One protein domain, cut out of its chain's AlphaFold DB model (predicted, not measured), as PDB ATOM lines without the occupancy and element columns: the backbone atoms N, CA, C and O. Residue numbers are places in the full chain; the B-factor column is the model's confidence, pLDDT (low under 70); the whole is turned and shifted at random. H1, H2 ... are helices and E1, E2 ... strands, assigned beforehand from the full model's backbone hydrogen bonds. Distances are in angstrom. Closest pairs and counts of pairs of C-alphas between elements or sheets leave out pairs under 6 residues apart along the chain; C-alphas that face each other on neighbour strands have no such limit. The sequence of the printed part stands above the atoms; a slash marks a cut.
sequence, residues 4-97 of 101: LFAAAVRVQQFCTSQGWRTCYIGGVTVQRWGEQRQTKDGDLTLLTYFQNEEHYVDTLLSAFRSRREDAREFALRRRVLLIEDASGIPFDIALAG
ATOM      1  N   LEU A   4     -48.859 -10.015  34.411       93.31
ATOM      2  CA  LEU A   4     -47.764 -10.969  34.584       93.31
ATOM      3  C   LEU A   4     -46.563 -10.651  33.683       93.31
ATOM      4  O   LEU A   4     -45.422 -10.729  34.122       93.31
ATOM      5  N   PHE A   5     -46.788 -10.244  32.431       93.62
ATOM      6  CA  PHE A   5     -45.676  -9.854  31.560       93.62
ATOM      7  C   PHE A   5     -45.057  -8.523  31.990       93.62
ATOM      8  O   PHE A   5     -43.840  -8.379  31.942       93.62
ATOM      9  N   ALA A   6     -45.861  -7.567  32.464       95.19
ATOM     10  CA  ALA A   6     -45.343  -6.320  33.027       95.19
ATOM     11  C   ALA A   6     -44.458  -6.583  34.261       95.19
ATOM     12  O   ALA A   6     -43.373  -6.018  34.394       95.19
ATOM     13  N   ALA A   7     -44.914  -7.482  35.132       96.19
ATOM     14  CA  ALA A   7     -44.182  -7.981  36.284       96.19
ATOM     15  C   ALA A   7     -42.856  -8.643  35.885       96.19
ATOM     16  O   ALA A   7     -41.791  -8.256  36.370       96.19
ATOM     17  N   ALA A   8     -42.908  -9.563  34.919       95.81
ATOM     18  CA  ALA A   8     -41.737 -10.270  34.420       95.81
ATOM     19  C   ALA A   8     -40.704  -9.311  33.800       95.81
ATOM     20  O   ALA A   8     -39.497  -9.456  34.005       95.81
ATOM     21  N   VAL A   9     -41.157  -8.273  33.092       95.94
ATOM     22  CA  VAL A   9     -40.268  -7.229  32.564       95.94
ATOM     23  C   VAL A   9     -39.556  -6.483  33.695       95.94
ATOM     24  O   VAL A   9     -38.352  -6.273  33.587       95.94
ATOM     25  N   ARG A  10     -40.240  -6.134  34.793       96.50
ATOM     26  CA  ARG A  10     -39.598  -5.461  35.939       96.50
ATOM     27  C   ARG A  10     -38.533  -6.329  36.602       96.50
ATOM     28  O   ARG A  10     -37.430  -5.844  36.842       96.50
ATOM     29  N   VAL A  11     -38.840  -7.601  36.857       97.44
ATOM     30  CA  VAL A  11     -37.871  -8.549  37.434       97.44
ATOM     31  C   VAL A  11     -36.678  -8.733  36.490       97.44
ATOM     32  O   VAL A  11     -35.532  -8.666  36.929       97.44
ATOM     33  N   GLN A  12     -36.920  -8.856  35.179       97.06
ATOM     34  CA  GLN A  12     -35.846  -8.955  34.186       97.06
ATOM     35  C   GLN A  12     -34.972  -7.701  34.165       97.06
ATOM     36  O   GLN A  12     -33.753  -7.811  34.162       97.06
ATOM     37  N   GLN A  13     -35.578  -6.512  34.148       97.81
ATOM     38  CA  GLN A  13     -34.852  -5.243  34.142       97.81
ATOM     39  C   GLN A  13     -33.993  -5.084  35.394       97.81
ATOM     40  O   GLN A  13     -32.844  -4.658  35.280       97.81
ATOM     41  N   PHE A  14     -34.513  -5.478  36.560       98.19
ATOM     42  CA  PHE A  14     -33.743  -5.490  37.797       98.19
ATOM     43  C   PHE A  14     -32.505  -6.382  37.658       98.19
ATOM     44  O   PHE A  14     -31.387  -5.886  37.773       98.19
ATOM     45  N   CYS A  15     -32.677  -7.660  37.308       97.88
ATOM     46  CA  CYS A  15     -31.557  -8.593  37.153       97.88
ATOM     47  C   CYS A  15     -30.550  -8.134  36.084       97.88
ATOM     48  O   CYS A  15     -29.341  -8.172  36.314       97.88
ATOM     49  N   THR A  16     -31.030  -7.629  34.943       97.81
ATOM     50  CA  THR A  16     -30.174  -7.088  33.878       97.81
ATOM     51  C   THR A  16     -29.373  -5.876  34.359       97.81
ATOM     52  O   THR A  16     -28.197  -5.766  34.024       97.81
ATOM     53  N   SER A  17     -29.962  -4.982  35.164       98.12
ATOM     54  CA  SER A  17     -29.253  -3.807  35.702       98.12
ATOM     55  C   SER A  17     -28.129  -4.165  36.679       98.12
ATOM     56  O   SER A  17     -27.166  -3.414  36.794       98.12
ATOM     57  N   GLN A  18     -28.213  -5.334  37.319       97.81
ATOM     58  CA  GLN A  18     -27.141  -5.902  38.141       97.81
ATOM     59  C   GLN A  18     -26.086  -6.665  37.313       97.81
ATOM     60  O   GLN A  18     -25.102  -7.161  37.859       97.81
ATOM     61  N   GLY A  19     -26.286  -6.813  35.998       97.62
ATOM     62  CA  GLY A  19     -25.429  -7.627  35.131       97.62
ATOM     63  C   GLY A  19     -25.578  -9.137  35.352       97.62
ATOM     64  O   GLY A  19     -24.686  -9.909  34.996       97.62
ATOM     65  N   TRP A  20     -26.681  -9.581  35.958       97.44
ATOM     66  CA  TRP A  20     -26.902 -10.987  36.271       97.44
ATOM     67  C   TRP A  20     -27.454 -11.777  35.084       97.44
ATOM     68  O   TRP A  20     -28.182 -11.256  34.237       97.44
ATOM     69  N   ARG A  21     -27.130 -13.074  35.040       96.31
ATOM     70  CA  ARG A  21     -27.629 -14.003  34.021       96.31
ATOM     71  C   ARG A  21     -28.871 -14.721  34.531       96.31
ATOM     72  O   ARG A  21     -28.788 -15.472  35.499       96.31
ATOM     73  N   THR A  22     -29.993 -14.505  33.853       96.19
ATOM     74  CA  THR A  22     -31.289 -15.105  34.179       96.19
ATOM     75  C   THR A  22     -31.936 -15.753  32.964       96.19
ATOM     76  O   THR A  22     -31.674 -15.361  31.826       96.19
ATOM     77  N   CYS A  23     -32.817 -16.721  33.203       95.31
ATOM     78  CA  CYS A  23     -33.666 -17.325  32.183       95.31
ATOM     79  C   CYS A  23     -35.063 -17.571  32.757       95.31
ATOM     80  O   CYS A  23     -35.188 -18.170  33.821       95.31
ATOM     81  N   TYR A  24     -36.111 -17.127  32.059       95.38
ATOM     82  CA  TYR A  24     -37.483 -17.480  32.426       95.38
ATOM     83  C   TYR A  24     -37.769 -18.945  32.109       95.38
ATOM     84  O   TYR A  24     -37.478 -19.428  31.011       95.38
ATOM     85  N   ILE A  25     -38.424 -19.623  33.043       94.06
ATOM     86  CA  ILE A  25     -38.869 -21.009  32.918       94.06
ATOM     87  C   ILE A  25     -40.379 -21.094  33.200       94.06
ATOM     88  O   ILE A  25     -41.089 -20.086  33.248       94.06
ATOM     89  N   GLY A  26     -40.899 -22.314  33.323       92.44
ATOM     90  CA  GLY A  26     -42.263 -22.536  33.792       92.44
ATOM     91  C   GLY A  26     -43.351 -21.945  32.890       92.44
ATOM     92  O   GLY A  26     -43.272 -21.978  31.657       92.44
ATOM     93  N   GLY A  27     -44.430 -21.466  33.511       92.50
ATOM     94  CA  GLY A  27     -45.671 -21.113  32.810       92.50
ATOM     95  C   GLY A  27     -45.529 -19.942  31.840       92.50
ATOM     96  O   GLY A  27     -46.093 -19.984  30.745       92.50
ATOM     97  N   VAL A  28     -44.747 -18.927  32.217       91.62
ATOM     98  CA  VAL A  28     -44.477 -17.741  31.386       91.62
ATOM     99  C   VAL A  28     -43.806 -18.140  30.072       91.62
ATOM    100  O   VAL A  28     -44.211 -17.672  29.008       91.62
ATOM    101  N   THR A  29     -42.833 -19.053  30.119       91.56
ATOM    102  CA  THR A  29     -42.116 -19.527  28.926       91.56
ATOM    103  C   THR A  29     -42.989 -20.431  28.053       91.56
ATOM    104  O   THR A  29     -42.974 -20.296  26.825       91.56
ATOM    105  N   VAL A  30     -43.820 -21.292  28.656       91.62
ATOM    106  CA  VAL A  30     -44.771 -22.151  27.924       91.62
ATOM    107  C   VAL A  30     -45.764 -21.330  27.100       91.62
ATOM    108  O   VAL A  30     -46.055 -21.710  25.972       91.62
ATOM    109  N   GLN A  31     -46.217 -20.167  27.585       88.50
ATOM    110  CA  GLN A  31     -47.107 -19.291  26.804       88.50
ATOM    111  C   GLN A  31     -46.494 -18.807  25.482       88.50
ATOM    112  O   GLN A  31     -47.231 -18.394  24.588       88.50
ATOM    113  N   ARG A  32     -45.161 -18.828  25.348       85.69
ATOM    114  CA  ARG A  32     -44.465 -18.412  24.126       85.69
ATOM    115  C   ARG A  32     -44.109 -19.577  23.201       85.69
ATOM    116  O   ARG A  32     -44.096 -19.364  21.987       85.69
ATOM    117  N   TRP A  33     -43.771 -20.738  23.767       86.44
ATOM    118  CA  TRP A  33     -43.096 -21.838  23.062       86.44
ATOM    119  C   TRP A  33     -43.818 -23.190  23.117       86.44
ATOM    120  O   TRP A  33     -43.354 -24.137  22.489       86.44
ATOM    121  N   GLY A  34     -44.921 -23.303  23.854       86.94
ATOM    122  CA  GLY A  34     -45.701 -24.534  23.968       86.94
ATOM    123  C   GLY A  34     -47.202 -24.281  23.872       86.94
ATOM    124  O   GLY A  34     -47.646 -23.244  23.384       86.94
ATOM    125  N   GLU A  35     -47.983 -25.238  24.367       85.25
ATOM    126  CA  GLU A  35     -49.436 -25.106  24.458       85.25
ATOM    127  C   GLU A  35     -49.811 -24.121  25.566       85.25
ATOM    128  O   GLU A  35     -49.436 -24.284  26.733       85.25
ATOM    129  N   GLN A  36     -50.550 -23.073  25.201       82.69
ATOM    130  CA  GLN A  36     -50.859 -21.982  26.113       82.69
ATOM    131  C   GLN A  36     -51.672 -22.484  27.316       82.69
ATOM    132  O   GLN A  36     -52.821 -22.900  27.185       82.69
ATOM    133  N   ARG A  37     -51.097 -22.358  28.518       84.19
ATOM    134  CA  ARG A  37     -51.789 -22.582  29.795       84.19
ATOM    135  C   ARG A  37     -51.920 -21.288  30.586       84.19
ATOM    136  O   ARG A  37     -51.045 -20.419  30.538       84.19
ATOM    137  N   GLN A  38     -52.992 -21.173  31.364       86.62
ATOM    138  CA  GLN A  38     -53.121 -20.083  32.325       86.62
ATOM    139  C   GLN A  38     -52.081 -20.254  33.447       86.62
ATOM    140  O   GLN A  38     -51.893 -21.349  33.973       86.62
ATOM    141  N   THR A  39     -51.404 -19.164  33.805       91.25
ATOM    142  CA  THR A  39     -50.459 -19.085  34.932       91.25
ATOM    143  C   THR A  39     -50.611 -17.708  35.575       91.25
ATOM    144  O   THR A  39     -51.034 -16.763  34.900       91.25
ATOM    145  N   LYS A  40     -50.347 -17.598  36.877       92.94
ATOM    146  CA  LYS A  40     -50.532 -16.353  37.654       92.94
ATOM    147  C   LYS A  40     -49.235 -15.864  38.303       92.94
ATOM    148  O   LYS A  40     -49.242 -14.874  39.024       92.94
ATOM    149  N   ASP A  41     -48.157 -16.570  38.025       95.81
ATOM    150  CA  ASP A  41     -46.840 -16.530  38.629       95.81
ATOM    151  C   ASP A  41     -45.765 -16.580  37.539       95.81
ATOM    152  O   ASP A  41     -46.037 -16.921  36.382       95.81
ATOM    153  N   GLY A  42     -44.549 -16.189  37.906       95.69
ATOM    154  CA  GLY A  42     -43.379 -16.301  37.048       95.69
ATOM    155  C   GLY A  42     -42.284 -17.131  37.698       95.69
ATOM    156  O   GLY A  42     -41.962 -16.949  38.865       95.69
ATOM    157  N   ASP A  43     -41.659 -17.987  36.906       96.81
ATOM    158  CA  ASP A  43     -40.533 -18.803  37.337       96.81
ATOM    159  C   ASP A  43     -39.291 -18.360  36.564       96.81
ATOM    160  O   ASP A  43     -39.346 -18.183  35.341       96.81
ATOM    161  N   LEU A  44     -38.161 -18.190  37.242       96.56
ATOM    162  CA  LEU A  44     -36.887 -17.949  36.573       96.56
ATOM    163  C   LEU A  44     -35.727 -18.631  37.284       96.56
ATOM    164  O   LEU A  44     -35.671 -18.695  38.508       96.56
ATOM    165  N   THR A  45     -34.754 -19.060  36.493       97.31
ATOM    166  CA  THR A  45     -33.430 -19.403  36.988       97.31
ATOM    167  C   THR A  45     -32.558 -18.150  37.003       97.31
ATOM    168  O   THR A  45     -32.485 -17.421  36.009       97.31
ATOM    169  N   LEU A  46     -31.847 -17.928  38.107       97.44
ATOM    170  CA  LEU A  46     -30.774 -16.950  38.256       97.44
ATOM    171  C   LEU A  46     -29.456 -17.689  38.501       97.44
ATOM    172  O   LEU A  46     -29.331 -18.436  39.466       97.44
ATOM    173  N   LEU A  47     -28.465 -17.478  37.636       97.00
ATOM    174  CA  LEU A  47     -27.154 -18.109  37.784       97.00
ATOM    175  C   LEU A  47     -26.357 -17.413  38.891       97.00
ATOM    176  O   LEU A  47     -25.788 -16.340  38.669       97.00
ATOM    177  N   THR A  48     -26.305 -18.044  40.061       96.25
ATOM    178  CA  THR A  48     -25.588 -17.545  41.244       96.25
ATOM    179  C   THR A  48     -24.248 -18.227  41.469       96.25
ATOM    180  O   THR A  48     -23.440 -17.727  42.251       96.25
ATOM    181  N   TYR A  49     -24.021 -19.368  40.805       93.00
ATOM    182  CA  TYR A  49     -22.997 -20.339  41.187       93.00
ATOM    183  C   TYR A  49     -23.191 -20.811  42.640       93.00
ATOM    184  O   TYR A  49     -24.236 -20.572  43.254       93.00
ATOM    185  N   PHE A  50     -22.211 -21.541  43.168       90.94
ATOM    186  CA  PHE A  50     -22.175 -21.946  44.569       90.94
ATOM    187  C   PHE A  50     -21.392 -20.932  45.405       90.94
ATOM    188  O   PHE A  50     -20.446 -20.324  44.907       90.94
ATOM    189  N   GLN A  51     -21.738 -20.833  46.690       89.69
ATOM    190  CA  GLN A  51     -21.043 -20.042  47.718       89.69
ATOM    191  C   GLN A  51     -21.171 -18.515  47.584       89.69
ATOM    192  O   GLN A  51     -20.465 -17.784  48.274       89.69
ATOM    193  N   ASN A  52     -22.065 -18.017  46.729       90.00
ATOM    194  CA  ASN A  52     -22.334 -16.581  46.566       90.00
ATOM    195  C   ASN A  52     -23.838 -16.252  46.578       90.00
ATOM    196  O   ASN A  52     -24.245 -15.132  46.284       90.00
ATOM    197  N   GLU A  53     -24.688 -17.226  46.906       96.62
ATOM    198  CA  GLU A  53     -26.148 -17.125  46.862       96.62
ATOM    199  C   GLU A  53     -26.683 -15.994  47.750       96.62
ATOM    200  O   GLU A  53     -27.649 -15.325  47.393       96.62
ATOM    201  N   GLU A  54     -26.020 -15.749  48.877       97.75
ATOM    202  CA  GLU A  54     -26.370 -14.721  49.857       97.75
ATOM    203  C   GLU A  54     -26.410 -13.326  49.240       97.75
ATOM    204  O   GLU A  54     -27.378 -12.601  49.442       97.75
ATOM    205  N   HIS A  55     -25.421 -12.984  48.406       97.56
ATOM    206  CA  HIS A  55     -25.380 -11.696  47.718       97.56
ATOM    207  C   HIS A  55     -26.628 -11.472  46.854       97.56
ATOM    208  O   HIS A  55     -27.233 -10.399  46.900       97.56
ATOM    209  N   TYR A  56     -27.043 -12.486  46.094       98.19
ATOM    210  CA  TYR A  56     -28.222 -12.404  45.231       98.19
ATOM    211  C   TYR A  56     -29.513 -12.348  46.045       98.19
ATOM    212  O   TYR A  56     -30.379 -11.518  45.764       98.19
ATOM    213  N   VAL A  57     -29.631 -13.208  47.060       98.44
ATOM    214  CA  VAL A  57     -30.805 -13.280  47.936       98.44
ATOM    215  C   VAL A  57     -31.014 -11.957  48.664       98.44
ATOM    216  O   VAL A  57     -32.105 -11.396  48.595       98.44
ATOM    217  N   ASP A  58     -29.973 -11.427  49.302       98.50
ATOM    218  CA  ASP A  58     -30.055 -10.193  50.084       98.50
ATOM    219  C   ASP A  58     -30.359  -8.988  49.179       98.50
ATOM    220  O   ASP A  58     -31.202  -8.149  49.504       98.50
ATOM    221  N   THR A  59     -29.762  -8.947  47.985       98.38
ATOM    222  CA  THR A  59     -30.033  -7.894  46.997       98.38
ATOM    223  C   THR A  59     -31.476  -7.955  46.477       98.38
ATOM    224  O   THR A  59     -32.139  -6.921  46.393       98.38
ATOM    225  N   LEU A  60     -32.014  -9.143  46.182       98.31
ATOM    226  CA  LEU A  60     -33.409  -9.307  45.756       98.31
ATOM    227  C   LEU A  60     -34.396  -8.952  46.875       98.31
ATOM    228  O   LEU A  60     -35.375  -8.255  46.620       98.31
ATOM    229  N   LEU A  61     -34.123  -9.367  48.114       98.38
ATOM    230  CA  LEU A  61     -34.953  -9.037  49.278       98.38
ATOM    231  C   LEU A  61     -34.933  -7.543  49.632       98.38
ATOM    232  O   LEU A  61     -35.876  -7.053  50.248       98.38
ATOM    233  N   SER A  62     -33.901  -6.801  49.220       97.75
ATOM    234  CA  SER A  62     -33.870  -5.339  49.362       97.75
ATOM    235  C   SER A  62     -34.783  -4.605  48.366       97.75
ATOM    236  O   SER A  62     -35.180  -3.468  48.618       97.75
ATOM    237  N   ALA A  63     -35.124  -5.246  47.242       97.56
ATOM    238  CA  ALA A  63     -35.855  -4.632  46.131       97.56
ATOM    239  C   ALA A  63     -37.288  -5.162  45.958       97.56
ATOM    240  O   ALA A  63     -38.144  -4.465  45.409       97.56
ATOM    241  N   PHE A  64     -37.562  -6.383  46.420       98.12
ATOM    242  CA  PHE A  64     -38.844  -7.064  46.269       98.12
ATOM    243  C   PHE A  64     -39.376  -7.548  47.612       98.12
ATOM    244  O   PHE A  64     -38.621  -7.812  48.545       98.12
ATOM    245  N   ARG A  65     -40.700  -7.704  47.707       98.06
ATOM    246  CA  ARG A  65     -41.318  -8.236  48.925       98.06
ATOM    247  C   ARG A  65     -41.095  -9.740  48.985       98.06
ATOM    248  O   ARG A  65     -41.303 -10.428  47.988       98.06
ATOM    249  N   SER A  66     -40.715 -10.269  50.143       97.75
ATOM    250  CA  SER A  66     -40.732 -11.714  50.345       97.75
ATOM    251  C   SER A  66     -42.167 -12.225  50.467       97.75
ATOM    252  O   SER A  66     -43.046 -11.537  50.984       97.75
ATOM    253  N   ARG A  67     -42.411 -13.467  50.035       97.56
ATOM    254  CA  ARG A  67     -43.700 -14.152  50.265       97.56
ATOM    255  C   ARG A  67     -43.755 -14.934  51.577       97.56
ATOM    256  O   ARG A  67     -44.727 -15.641  51.835       97.56
ATOM    257  N   ARG A  68     -42.692 -14.857  52.381       97.06
ATOM    258  CA  ARG A  68     -42.512 -15.577  53.648       97.06
ATOM    259  C   ARG A  68     -41.622 -14.780  54.601       97.06
ATOM    260  O   ARG A  68     -40.763 -14.024  54.148       97.06
ATOM    261  N   GLU A  69     -41.796 -14.989  55.902       97.12
ATOM    262  CA  GLU A  69     -40.978 -14.353  56.947       97.12
ATOM    263  C   GLU A  69     -39.537 -14.895  56.962       97.12
ATOM    264  O   GLU A  69     -38.585 -14.133  57.095       97.12
ATOM    265  N   ASP A  70     -39.362 -16.198  56.727       98.06
ATOM    266  CA  ASP A  70     -38.079 -16.917  56.741       98.06
ATOM    267  C   ASP A  70     -37.336 -16.895  55.391       98.06
ATOM    268  O   ASP A  70     -36.502 -17.758  55.115       98.06
ATOM    269  N   ALA A  71     -37.637 -15.929  54.515       98.19
ATOM    270  CA  ALA A  71     -37.291 -15.998  53.093       98.19
ATOM    271  C   ALA A  71     -35.795 -16.176  52.796       98.19
ATOM    272  O   ALA A  71     -35.452 -16.959  51.912       98.19
ATOM    273  N   ARG A  72     -34.909 -15.495  53.538       98.31
ATOM    274  CA  ARG A  72     -33.454 -15.626  53.355       98.31
ATOM    275  C   ARG A  72     -32.974 -17.041  53.684       98.31
ATOM    276  O   ARG A  72     -32.326 -17.674  52.856       98.31
ATOM    277  N   GLU A  73     -33.304 -17.547  54.873       98.44
ATOM    278  CA  GLU A  73     -32.906 -18.894  55.311       98.44
ATOM    279  C   GLU A  73     -33.498 -19.964  54.388       98.44
ATOM    280  O   GLU A  73     -32.793 -20.871  53.936       98.44
ATOM    281  N   PHE A  74     -34.782 -19.819  54.054       98.50
ATOM    282  CA  PHE A  74     -35.471 -20.702  53.127       98.50
ATOM    283  C   PHE A  74     -34.759 -20.747  51.772       98.50
ATOM    284  O   PHE A  74     -34.471 -21.838  51.276       98.50
ATOM    285  N   ALA A  75     -34.418 -19.590  51.199       98.25
ATOM    286  CA  ALA A  75     -33.783 -19.510  49.892       98.25
ATOM    287  C   ALA A  75     -32.400 -20.156  49.863       98.25
ATOM    288  O   ALA A  75     -32.114 -20.929  48.953       98.25
ATOM    289  N   LEU A  76     -31.567 -19.918  50.875       97.69
ATOM    290  CA  LEU A  76     -30.228 -20.509  50.943       97.69
ATOM    291  C   LEU A  76     -30.278 -22.028  51.144       97.69
ATOM    292  O   LEU A  76     -29.463 -22.762  50.589       97.69
ATOM    293  N   ARG A  77     -31.268 -22.522  51.898       97.50
ATOM    294  CA  ARG A  77     -31.415 -23.952  52.193       97.50
ATOM    295  C   ARG A  77     -32.105 -24.734  51.077       97.50
ATOM    296  O   ARG A  77     -31.828 -25.918  50.897       97.50
ATOM    297  N   ARG A  78     -33.042 -24.105  50.362       97.44
ATOM    298  CA  ARG A  78     -33.847 -24.726  49.295       97.44
ATOM    299  C   ARG A  78     -33.397 -24.351  47.888       97.44
ATOM    300  O   ARG A  78     -33.907 -24.932  46.940       97.44
ATOM    301  N   ARG A  79     -32.456 -23.412  47.762       96.75
ATOM    302  CA  ARG A  79     -31.980 -22.836  46.496       96.75
ATOM    303  C   ARG A  79     -33.099 -22.232  45.641       96.75
ATOM    304  O   ARG A  79     -33.019 -22.237  44.418       96.75
ATOM    305  N   VAL A  80     -34.137 -21.697  46.282       97.88
ATOM    306  CA  VAL A  80     -35.226 -20.984  45.608       97.88
ATOM    307  C   VAL A  80     -35.718 -19.826  46.468       97.88
ATOM    308  O   VAL A  80     -36.097 -20.014  47.624       97.88
ATOM    309  N   LEU A  81     -35.709 -18.619  45.910       98.62
ATOM    310  CA  LEU A  81     -36.213 -17.422  46.569       98.62
ATOM    311  C   LEU A  81     -37.636 -17.119  46.096       98.62
ATOM    312  O   LEU A  81     -37.899 -17.007  44.901       98.62
ATOM    313  N   LEU A  82     -38.546 -16.948  47.055       98.56
ATOM    314  CA  LEU A  82     -39.955 -16.661  46.802       98.56
ATOM    315  C   LEU A  82     -40.236 -15.182  47.065       98.56
ATOM    316  O   LEU A  82     -40.338 -14.754  48.220       98.56
ATOM    317  N   ILE A  83     -40.385 -14.413  45.990       98.50
ATOM    318  CA  ILE A  83     -40.666 -12.975  46.053       98.50
ATOM    319  C   ILE A  83     -42.014 -12.639  45.431       98.50
ATOM    320  O   ILE A  83     -42.661 -13.468  44.789       98.50
ATOM    321  N   GLU A  84     -42.425 -11.400  45.625       97.81
ATOM    322  CA  GLU A  84     -43.551 -10.774  44.966       97.81
ATOM    323  C   GLU A  84     -43.134  -9.387  44.478       97.81
ATOM    324  O   GLU A  84     -42.431  -8.640  45.171       97.81
ATOM    325  N   ASP A  85     -43.576  -9.033  43.276       94.75
ATOM    326  CA  ASP A  85     -43.380  -7.683  42.773       94.75
ATOM    327  C   ASP A  85     -44.344  -6.668  43.415       94.75
ATOM    328  O   ASP A  85     -45.276  -7.003  44.149       94.75
ATOM    329  N   ALA A  86     -44.151  -5.382  43.114       92.31
ATOM    330  CA  ALA A  86     -44.979  -4.317  43.683       92.31
ATOM    331  C   ALA A  86     -46.467  -4.362  43.263       92.31
ATOM    332  O   ALA A  86     -47.284  -3.653  43.843       92.31
ATOM    333  N   SER A  87     -46.833  -5.158  42.255       93.44
ATOM    334  CA  SER A  87     -48.216  -5.359  41.801       93.44
ATOM    335  C   SER A  87     -48.859  -6.632  42.347       93.44
ATOM    336  O   SER A  87     -49.985  -6.936  41.957       93.44
ATOM    337  N   GLY A  88     -48.195  -7.356  43.247       96.00
ATOM    338  CA  GLY A  88     -48.769  -8.561  43.834       96.00
ATOM    339  C   GLY A  88     -48.501  -9.837  43.041       96.00
ATOM    340  O   GLY A  88     -49.130 -10.855  43.319       96.00
ATOM    341  N   ILE A  89     -47.637  -9.796  42.019       97.31
ATOM    342  CA  ILE A  89     -47.378 -10.974  41.186       97.31
ATOM    343  C   ILE A  89     -46.249 -11.810  41.807       97.31
ATOM    344  O   ILE A  89     -45.144 -11.287  41.991       97.31
ATOM    345  N   PRO A  90     -46.501 -13.093  42.128       98.19
ATOM    346  CA  PRO A  90     -45.505 -13.981  42.715       98.19
ATOM    347  C   PRO A  90     -44.440 -14.416  41.703       98.19
ATOM    348  O   PRO A  90     -44.754 -14.722  40.551       98.19
ATOM    349  N   PHE A  91     -43.193 -14.506  42.175       98.44
ATOM    350  CA  PHE A  91     -42.086 -15.123  41.449       98.44
ATOM    351  C   PHE A  91     -41.332 -16.152  42.289       98.44
ATOM    352  O   PHE A  91     -41.083 -15.940  43.486       98.44
ATOM    353  N   ASP A  92     -40.929 -17.229  41.621       98.38
ATOM    354  CA  ASP A  92     -40.048 -18.278  42.125       98.38
ATOM    355  C   ASP A  92     -38.700 -18.139  41.403       98.38
ATOM    356  O   ASP A  92     -38.609 -18.291  40.183       98.38
ATOM    357  N   ILE A  93     -37.645 -17.794  42.148       98.25
ATOM    358  CA  ILE A  93     -36.298 -17.593  41.602       98.25
ATOM    359  C   ILE A  93     -35.404 -18.746  42.042       98.25
ATOM    360  O   ILE A  93     -34.942 -18.770  43.184       98.25
ATOM    361  N   ALA A  94     -35.145 -19.690  41.142       97.88
ATOM    362  CA  ALA A  94     -34.185 -20.762  41.375       97.88
ATOM    363  C   ALA A  94     -32.751 -20.207  41.358       97.88
ATOM    364  O   ALA A  94     -32.367 -19.471  40.446       97.88
ATOM    365  N   LEU A  95     -31.956 -20.556  42.371       97.62
ATOM    366  CA  LEU A  95     -30.552 -20.165  42.498       97.62
ATOM    367  C   LEU A  95     -29.689 -21.242  41.834       97.62
ATOM    368  O   LEU A  95     -29.342 -22.248  42.459       97.62
ATOM    369  N   ALA A  96     -29.374 -21.066  40.552       96.56
ATOM    370  CA  ALA A  96     -28.635 -22.064  39.786       96.56
ATOM    371  C   ALA A  96     -27.149 -22.084  40.126       96.56
ATOM    372  O   ALA A  96     -26.471 -21.050  40.154       96.56
ATOM    373  N   GLY A  97     -26.636 -23.295  40.333       94.44
ATOM    374  CA  GLY A  97     -25.212 -23.549  40.537       94.44
ATOM    375  C   GLY A  97     -24.443 -23.690  39.223       94.44
ATOM    376  O   GLY A  97     -23.238 -23.431  39.182       94.44
TER     377      GLY A  97
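AT A GLANCE: This is residues 4 to 97 of the 101 residues of an uncharacterized protein of Chthoniobacterales bacterium (UniProt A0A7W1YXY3). A twisted four-stranded sheet has helices H1 and H3 over one face and the short H2 on the opposite face, while H4, beside edge strand E3, folds back on H3 as a helical hairpin. The printed part has 94 residues with four named helices and four named strands, in the order H1 E1 H2 E2 H3 H4 E3 E4. The class is mixed, helices and strands, and the mixed sheet runs E1 E2 E4 E3. The whole is compact, with a radius of gyration of the C-alphas of 12.7 A and spans of 37 by 25 by 24 A.

HOW THE PARTS SIT: H1, residues 4 to 17, is over E2, residues 42 to 47, at a height over the sheet of 8.7 A; their closest C-alphas, Ala 8 and Gly 42, are 6.8 A apart. E1, residues 22 to 25, is antiparallel to E2, with N 23 and O 45 at 2.9 A. H2, residues 26 to 33, is on the opposite face from H1, at a height of 5.3 A. H3, residues 53 to 63, is on the same face as H1; these two helices and the sheet form two layers, helices on one face of a sheet. H4, residues 71 to 78, touches H3, closest at the C-alphas of Val 57 and Arg 72, 6.5 A, with a shallow tilt of 30 degrees, opposite ways. H4 stands at the sheet's level; its Ala 75 and Leu 81 of E3, residues 80 to 84, have C-alphas 4.6 A apart. E4, residues 90 to 96, is parallel to E2, N 44 and O 92 at 3.0 A, and forms an antiparallel hairpin with E3, N 81 and O 93 at 2.8 A. Every O i to N i+4 pair is within hydrogen-bond range in H1 and H4, 3 of 4 in H2 and 6 of 7 in H3.

IN THESE COORDINATES: H1 begins at C-alpha 4, (-47.764, -10.969, 34.584), and measures 19.9 A; E2 measures 16.3 A and H3 15.8 A. E4 measures 18.9 A and ends at C-alpha 96, (-28.635, -22.064, 39.786).

THE WHOLE: The C-alphas farthest apart, Glu 35 and Gln 51, are 37.1 A apart. The printed part has no cut and no long link, and no printed residue is under 70 in pLDDT.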